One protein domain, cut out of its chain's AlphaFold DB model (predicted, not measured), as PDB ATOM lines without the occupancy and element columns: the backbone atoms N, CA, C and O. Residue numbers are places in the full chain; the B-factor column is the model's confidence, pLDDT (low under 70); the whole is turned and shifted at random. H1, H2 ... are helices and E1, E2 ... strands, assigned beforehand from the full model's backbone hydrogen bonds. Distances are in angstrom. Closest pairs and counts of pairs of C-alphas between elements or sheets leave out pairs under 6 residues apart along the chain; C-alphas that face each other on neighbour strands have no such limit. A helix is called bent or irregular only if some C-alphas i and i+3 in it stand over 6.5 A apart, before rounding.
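AT A GLANCE: This is residues 2 to 59 of the 564 residues of an uncharacterized protein of Acetobacter peroxydans (UniProt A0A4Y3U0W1). Picture a loose, open frame around a small sheet of two parallel strands, E1 and E2: the long bent helix H3 folds back past the sheet with its arm H3a close by, and the short helices H1 and H2 lie away from H3. No helix touches another, and the arm H3b runs on past the sheet. The printed part has 58 residues, with three named helices and two named strands in the order H1, E1, H2, E2, H3, and the class is mostly helix. It is only just loose, close to compact, with a radius of gyration of the C-alphas of 12.5 A, and its spans of 38 by 25 by 14 A make it flat, but only just.

IN THESE COORDINATES: Find C-alpha 2 at (100.357, 113.468, 162.164), where H1, residues 2 to 9, begins; it runs 10.6 A. After six residues look for E1, residues 16 to 19, from C-alpha 16 at (110.543, 118.203, 158.350), 10.7 A long. H2 holds residues 26 to 31 and is irregular: C-alphas 27 and 30 are 7.8 A apart. E2, residues 32 to 35, follows directly. H3, residues 38 to 57, was assigned as one helix by its hydrogen bonds, but it is bent, with C-alphas 47 and 50 6.6 A apart. Its arm H3a, residues 38 to 47, is 14.7 A long; its arm H3b, residues 50 to 57, is 10.8 A long and ends at C-alpha 57, (121.706, 110.926, 176.112).

HOW THE PARTS SIT: Start at the sheet, where E1 and E2 are parallel neighbours at 38 degrees. C-alphas 17 and 33 face each other at 4.8 A; N 33 and O 16, 2.8 A apart, and N 35 and O 18, 2.9 A apart, are within hydrogen-bond range. E1, H2 and E2 form a strand-helix-strand unit, two parallel strands with a helix between them in the chain, and its crossover is right-handed. Look next at H3a: its closest C-alphas to E2 are those of Ile 41 and Tyr 35, 6.2 A, and to E1 those of Ile 41 and Ile 17, 7.4 A. H3a and H3b stand at a steep tilt of 38 degrees, only just past shallow. The closest C-alphas of H1 and E1 are those of Leu 4 and Ala 16, 7.6 A. H1 and H2 are apart, and H3b is apart from both strands. In H1, H3a and H3b every O i to N i+4 pair is within hydrogen-bond range; in H2 it is 0 of 2, beside 2 of 3 O i to N i+3 pairs.

THE WHOLE: The C-alphas of Gly 21 and Ile 59 are the two farthest apart, at 38.0 A. The printed part has no cut and no long link: H2 to E2 and E2 to H3 are tight, H1 to E1 and E1 to H2 short. The mean pLDDT of the printed part is 84.2, and residues 58 to 59 are under 70.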
ATOM      1  N   PHE A   2     100.654 114.182 160.904       81.00
ATOM      2  CA  PHE A   2     100.357 113.468 162.164       81.00
ATOM      3  C   PHE A   2     101.611 113.071 162.967       81.00
ATOM      4  O   PHE A   2     101.727 113.402 164.139       81.00
ATOM      5  N   VAL A   3     102.599 112.461 162.305       82.56
ATOM      6  CA  VAL A   3     103.866 112.051 162.940       82.56
ATOM      7  C   VAL A   3     104.677 113.242 163.473       82.56
ATOM      8  O   VAL A   3     105.285 113.133 164.531       82.56
ATOM      9  N   LEU A   4     104.650 114.393 162.788       83.25
ATOM     10  CA  LEU A   4     105.338 115.609 163.246       83.25
ATOM     11  C   LEU A   4     104.670 116.217 164.481       83.25
ATOM     12  O   LEU A   4     105.374 116.728 165.346       83.25
ATOM     13  N   GLY A   5     103.338 116.152 164.563       82.50
ATOM     14  CA  GLY A   5     102.588 116.577 165.745       82.50
ATOM     15  C   GLY A   5     102.768 115.621 166.925       82.50
ATOM     16  O   GLY A   5     102.893 116.062 168.059       82.50
ATOM     17  N   LEU A   6     102.857 114.315 166.662       86.56
ATOM     18  CA  LEU A   6     103.117 113.312 167.695       86.56
ATOM     19  C   LEU A   6     104.541 113.439 168.256       86.56
ATOM     20  O   LEU A   6     104.723 113.370 169.465       86.56
ATOM     21  N   ALA A   7     105.534 113.685 167.398       86.19
ATOM     22  CA  ALA A   7     106.896 113.975 167.837       86.19
ATOM     23  C   ALA A   7     106.955 115.237 168.716       86.19
ATOM     24  O   ALA A   7     107.591 115.206 169.764       86.19
ATOM     25  N   ASP A   8     106.230 116.296 168.336       83.25
ATOM     26  CA  ASP A   8     106.122 117.534 169.122       83.25
ATOM     27  C   ASP A   8     105.506 117.295 170.500       83.25
ATOM     28  O   ASP A   8     106.071 117.674 171.516       83.25
ATOM     29  N   GLY A   9     104.368 116.592 170.544       83.19
ATOM     30  CA  GLY A   9     103.671 116.293 171.796       83.19
ATOM     31  C   GLY A   9     104.475 115.398 172.742       83.19
ATOM     32  O   GLY A   9     104.241 115.417 173.945       83.19
ATOM     33  N   MET A  10     105.434 114.631 172.216       83.81
ATOM     34  CA  MET A  10     106.359 113.810 173.000       83.81
ATOM     35  C   MET A  10     107.687 114.522 173.312       83.81
ATOM     36  O   MET A  10     108.604 113.867 173.806       83.81
ATOM     37  N   ASN A  11     107.823 115.818 172.991       83.44
ATOM     38  CA  ASN A  11     109.075 116.579 173.086       83.44
ATOM     39  C   ASN A  11     110.268 115.877 172.407       83.44
ATOM     40  O   ASN A  11     111.399 115.940 172.883       83.44
ATOM     41  N   LYS A  12     110.023 115.176 171.293       85.81
ATOM     42  CA  LYS A  12     111.071 114.499 170.522       85.81
ATOM     43  C   LYS A  12     111.661 115.447 169.477       85.81
ATOM     44  O   LYS A  12     110.895 116.159 168.820       85.81
ATOM     45  N   PRO A  13     112.985 115.410 169.236       88.25
ATOM     46  CA  PRO A  13     113.592 116.117 168.118       88.25
ATOM     47  C   PRO A  13     112.891 115.736 166.813       88.25
ATOM     48  O   PRO A  13     112.621 114.558 166.558       88.25
ATOM     49  N   ARG A  14     112.595 116.730 165.973       89.56
ATOM     50  CA  ARG A  14     111.899 116.539 164.696       89.56
ATOM     51  C   ARG A  14     112.552 117.345 163.581       89.56
ATOM     52  O   ARG A  14     112.935 118.493 163.780       89.56
ATOM     53  N   LEU A  15     112.588 116.757 162.390       90.69
ATOM     54  CA  LEU A  15     113.009 117.416 161.160       90.69
ATOM     55  C   LEU A  15     111.955 117.172 160.080       90.69
ATOM     56  O   LEU A  15     111.611 116.028 159.781       90.69
ATOM     57  N   ALA A  16     111.442 118.251 159.495       90.31
ATOM     58  CA  ALA A  16     110.543 118.203 158.350       90.31
ATOM     59  C   ALA A  16     111.224 118.874 157.155       90.31
ATOM     60  O   ALA A  16     111.722 119.990 157.281       90.31
ATOM     61  N   ILE A  17     111.244 118.205 156.001       90.88
ATOM     62  CA  ILE A  17     111.902 118.698 154.786       90.88
ATOM     63  C   ILE A  17     110.897 118.686 153.630       90.88
ATOM     64  O   ILE A  17     110.149 117.719 153.480       90.88
ATOM     65  N   ALA A  18     110.860 119.744 152.815       89.44
ATOM     66  CA  ALA A  18     109.979 119.832 151.645       89.44
ATOM     67  C   ALA A  18     110.638 120.586 150.473       89.44
ATOM     68  O   ALA A  18     111.493 121.440 150.705       89.44
ATOM     69  N   PRO A  19     110.266 120.319 149.210       89.31
ATOM     70  CA  PRO A  19     110.853 121.024 148.074       89.31
ATOM     71  C   PRO A  19     110.429 122.498 148.052       89.31
ATOM     72  O   PRO A  19     109.321 122.854 148.471       89.31
ATOM     73  N   VAL A  20     111.291 123.374 147.529       84.94
ATOM     74  CA  VAL A  20     110.950 124.794 147.346       84.94
ATOM     75  C   VAL A  20     109.719 124.935 146.446       84.94
ATOM     76  O   VAL A  20     109.678 124.412 145.337       84.94
ATOM     77  N   GLY A  21     108.708 125.658 146.939       80.88
ATOM     78  CA  GLY A  21     107.403 125.810 146.286       80.88
ATOM     79  C   GLY A  21     106.296 124.935 146.881       80.88
ATOM     80  O   GLY A  21     105.130 125.119 146.538       80.88
ATOM     81  N   TYR A  22     106.619 124.030 147.810       85.44
ATOM     82  CA  TYR A  22     105.613 123.275 148.551       85.44
ATOM     83  C   TYR A  22     104.806 124.186 149.492       85.44
ATOM     84  O   TYR A  22     105.359 124.867 150.358       85.44
ATOM     85  N   SER A  23     103.478 124.183 149.345       83.56
ATOM     86  CA  SER A  23     102.574 124.949 150.205       83.56
ATOM     87  C   SER A  23     102.234 124.161 151.469       83.56
ATOM     88  O   SER A  23     101.239 123.437 151.518       83.56
ATOM     89  N   ALA A  24     103.062 124.308 152.502       81.81
ATOM     90  CA  ALA A  24     102.803 123.706 153.803       81.81
ATOM     91  C   ALA A  24     101.621 124.371 154.543       81.81
ATOM     92  O   ALA A  24     101.417 125.581 154.398       81.81
ATOM     93  N   PRO A  25     100.867 123.614 155.368       83.25
ATOM     94  CA  PRO A  25      99.904 124.181 156.310       83.25
ATOM     95  C   PRO A  25     100.562 125.198 157.251       83.25
ATOM     96  O   PRO A  25     101.727 125.031 157.617       83.25
ATOM     97  N   LEU A  26      99.808 126.225 157.660       79.88
ATOM     98  CA  LEU A  26     100.289 127.314 158.524       79.88
ATOM     99  C   LEU A  26     100.978 126.795 159.797       79.88
ATOM    100  O   LEU A  26     102.061 127.264 160.127       79.88
ATOM    101  N   ASP A  27     100.412 125.763 160.420       76.81
ATOM    102  CA  ASP A  27     100.821 125.248 161.736       76.81
ATOM    103  C   ASP A  27     102.217 124.600 161.781       76.81
ATOM    104  O   ASP A  27     102.746 124.343 162.856       76.81
ATOM    105  N   VAL A  28     102.824 124.297 160.629       79.12
ATOM    106  CA  VAL A  28     104.159 123.661 160.538       79.12
ATOM    107  C   VAL A  28     105.104 124.406 159.607       79.12
ATOM    108  O   VAL A  28     106.199 123.923 159.312       79.12
ATOM    109  N   ARG A  29     104.662 125.551 159.079       79.56
ATOM    110  CA  ARG A  29     105.369 126.274 158.022       79.56
ATOM    111  C   ARG A  29     106.774 126.675 158.460       79.56
ATOM    112  O   ARG A  29     107.707 126.535 157.677       79.56
ATOM    113  N   ASP A  30     106.909 127.074 159.720       78.06
ATOM    114  CA  ASP A  30     108.171 127.511 160.319       78.06
ATOM    115  C   ASP A  30     109.077 126.332 160.727       78.06
ATOM    116  O   ASP A  30     110.264 126.512 160.982       78.06
ATOM    117  N   THR A  31     108.540 125.107 160.768       79.25
ATOM    118  CA  THR A  31     109.273 123.879 161.132       79.25
ATOM    119  C   THR A  31     109.870 123.165 159.914       79.25
ATOM    120  O   THR A  31     110.705 122.272 160.062       79.25
ATOM    121  N   ILE A  32     109.437 123.514 158.699       86.38
ATOM    122  CA  ILE A  32     109.860 122.839 157.470       86.38
ATOM    123  C   ILE A  32     111.104 123.511 156.888       86.38
ATOM    124  O   ILE A  32     111.079 124.681 156.513       86.38
ATOM    125  N   ARG A  33     112.175 122.733 156.720       87.44
ATOM    126  CA  ARG A  33     113.345 123.137 155.937       87.44
ATOM    127  C   ARG A  33     113.098 122.874 154.454       87.44
ATOM    128  O   ARG A  33     112.731 121.769 154.056       87.44
ATOM    129  N   SER A  34     113.284 123.893 153.622       87.38
ATOM    130  CA  SER A  34     113.080 123.761 152.180       87.38
ATOM    131  C   SER A  34     114.353 123.320 151.457       87.38
ATOM    132  O   SER A  34     115.400 123.901 151.725       87.38
ATOM    133  N   TYR A  35     114.261 122.401 150.493       90.50
ATOM    134  CA  TYR A  35     115.395 121.996 149.647       90.50
ATOM    135  C   TYR A  35     115.173 122.332 148.167       90.50
ATOM    136  O   TYR A  35     114.042 122.303 147.667       90.50
ATOM    137  N   ARG A  36     116.256 122.665 147.456       87.31
ATOM    138  CA  ARG A  36     116.289 122.849 145.994       87.31
ATOM    139  C   ARG A  36     117.090 121.750 145.304       87.31
ATOM    140  O   ARG A  36     116.768 121.406 144.171       87.31
ATOM    141  N   GLN A  37     118.123 121.238 145.968       89.44
ATOM    142  CA  GLN A  37     119.013 120.189 145.475       89.44
ATOM    143  C   GLN A  37     119.256 119.143 146.571       89.44
ATOM    144  O   GLN A  37     119.047 119.411 147.754       89.44
ATOM    145  N   ASP A  38     119.714 117.951 146.188       85.06
ATOM    146  CA  ASP A  38     119.917 116.834 147.123       85.06
ATOM    147  C   ASP A  38     120.962 117.143 148.212       85.06
ATOM    148  O   ASP A  38     120.871 116.628 149.327       85.06
ATOM    149  N   SER A  39     121.921 118.035 147.928       86.69
ATOM    150  CA  SER A  39     122.898 118.527 148.910       86.69
ATOM    151  C   SER A  39     122.242 119.211 150.110       86.69
ATOM    152  O   SER A  39     122.698 119.028 151.235       86.69
ATOM    153  N   ASP A  40     121.142 119.934 149.888       87.81
ATOM    154  CA  ASP A  40     120.446 120.684 150.939       87.81
ATOM    155  C   ASP A  40     119.748 119.728 151.925       87.81
ATOM    156  O   ASP A  40     119.593 120.029 153.110       87.81
ATOM    157  N   ILE A  41     119.334 118.546 151.447       87.50
ATOM    158  CA  ILE A  41     118.772 117.487 152.294       87.50
ATOM    159  C   ILE A  41     119.872 116.908 153.186       87.50
ATOM    160  O   ILE A  41     119.656 116.730 154.384       87.50
ATOM    161  N   ALA A  42     121.048 116.629 152.614       88.50
ATOM    162  CA  ALA A  42     122.180 116.093 153.363       88.50
ATOM    163  C   ALA A  42     122.636 117.057 154.471       88.50
ATOM    164  O   ALA A  42     122.872 116.618 155.594       88.50
ATOM    165  N   GLU A  43     122.683 118.360 154.185       88.50
ATOM    166  CA  GLU A  43     122.993 119.404 155.168       88.50
ATOM    167  C   GLU A  43     121.924 119.487 156.270       88.50
ATOM    168  O   GLU A  43     122.245 119.460 157.456       88.50
ATOM    169  N   ALA A  44     120.636 119.475 155.902       88.19
ATOM    170  CA  ALA A  44     119.544 119.498 156.875       88.19
ATOM    171  C   ALA A  44     119.542 118.280 157.816       88.19
ATOM    172  O   ALA A  44     119.213 118.415 158.995       88.19
ATOM    173  N   VAL A  45     119.908 117.099 157.310       89.12
ATOM    174  CA  VAL A  45     120.058 115.886 158.126       89.12
ATOM    175  C   VAL A  45     121.308 115.973 159.004       89.12
ATOM    176  O   VAL A  45     121.233 115.632 160.184       89.12
ATOM    177  N   ALA A  46     122.433 116.463 158.471       88.88
ATOM    178  CA  ALA A  46     123.672 116.633 159.228       88.88
ATOM    179  C   ALA A  46     123.494 117.577 160.429       88.88
ATOM    180  O   ALA A  46     123.943 117.246 161.525       88.88
ATOM    181  N   ASP A  47     122.765 118.682 160.255       88.00
ATOM    182  CA  ASP A  47     122.418 119.620 161.332       88.00
ATOM    183  C   ASP A  47     121.483 119.022 162.392       88.00
ATOM    184  O   ASP A  47     121.479 119.448 163.548       88.00
ATOM    185  N   PHE A  48     120.647 118.060 162.003       91.81
ATOM    186  CA  PHE A  48     119.667 117.442 162.893       91.81
ATOM    187  C   PHE A  48     120.261 116.303 163.727       91.81
ATOM    188  O   PHE A  48     119.856 116.103 164.873       91.81
ATOM    189  N   CYS A  49     121.251 115.582 163.193       88.62
ATOM    190  CA  CYS A  49     121.915 114.468 163.874       88.62
ATOM    191  C   CYS A  49     122.388 114.796 165.310       88.62
ATOM    192  O   CYS A  49     122.097 113.994 166.201       88.62
ATOM    193  N   PRO A  50     123.040 115.946 165.596       88.12
ATOM    194  CA  PRO A  50     123.430 116.315 166.959       88.12
ATOM    195  C   PRO A  50     122.261 116.368 167.952       88.12
ATOM    196  O   PRO A  50     122.408 115.913 169.082       88.12
ATOM    197  N   GLN A  51     121.085 116.843 167.525       86.06
ATOM    198  CA  GLN A  51     119.900 116.956 168.387       86.06
ATOM    199  C   GLN A  51     119.338 115.583 168.774       86.06
ATOM    200  O   GLN A  51     118.852 115.397 169.887       86.06
ATOM    201  N   ILE A  52     119.426 114.598 167.871       85.00
ATOM    202  CA  ILE A  52     119.056 113.209 168.179       85.00
ATOM    203  C   ILE A  52     120.022 112.625 169.210       85.00
ATOM    204  O   ILE A  52     119.581 111.956 170.143       85.00
ATOM    205  N   VAL A  53     121.326 112.867 169.048       81.88
ATOM    206  CA  VAL A  53     122.353 112.359 169.967       81.88
ATOM    207  C   VAL A  53     122.147 112.941 171.364       81.88
ATOM    208  O   VAL A  53     122.075 112.177 172.324       81.88
ATOM    209  N   GLU A  54     121.954 114.256 171.469       81.56
ATOM    210  CA  GLU A  54     121.680 114.944 172.733       81.56
ATOM    211  C   GLU A  54     120.411 114.407 173.414       81.56
ATOM    212  O   GLU A  54     120.445 114.027 174.586       81.56
ATOM    213  N   TYR A  55     119.316 114.256 172.666       81.56
ATOM    214  CA  TYR A  55     118.080 113.673 173.191       81.56
ATOM    215  C   TYR A  55     118.248 112.206 173.617       81.56
ATOM    216  O   TYR A  55     117.723 111.793 174.645       81.56
ATOM    217  N   SER A  56     119.026 111.407 172.880       75.00
ATOM    218  CA  SER A  56     119.299 110.011 173.250       75.00
ATOM    219  C   SER A  56     120.150 109.879 174.515       75.00
ATOM    220  O   SER A  56     120.066 108.867 175.202       75.00
ATOM    221  N   THR A  57     120.947 110.897 174.854       70.62
ATOM    222  CA  THR A  57     121.706 110.926 176.112       70.62
ATOM    223  C   THR A  57     120.879 111.389 177.311       70.62
ATOM    224  O   THR A  57     121.300 111.177 178.444       70.62
ATOM    225  N   GLN A  58     119.692 111.957 177.083       68.25
ATOM    226  CA  GLN A  58     118.746 112.371 178.125       68.25
ATOM    227  C   GLN A  58     117.809 111.240 178.591       68.25
ATOM    228  O   GLN A  58     116.758 111.538 179.147       68.25
ATOM    229  N   ILE A  59     118.147 109.958 178.366       55.84
ATOM    230  CA  ILE A  59     117.334 108.823 178.846       55.84
ATOM    231  C   ILE A  59     116.989 109.034 180.323       55.84
ATOM    232  O   ILE A  59     117.888 109.150 181.158       55.84
TER     233      ILE A  59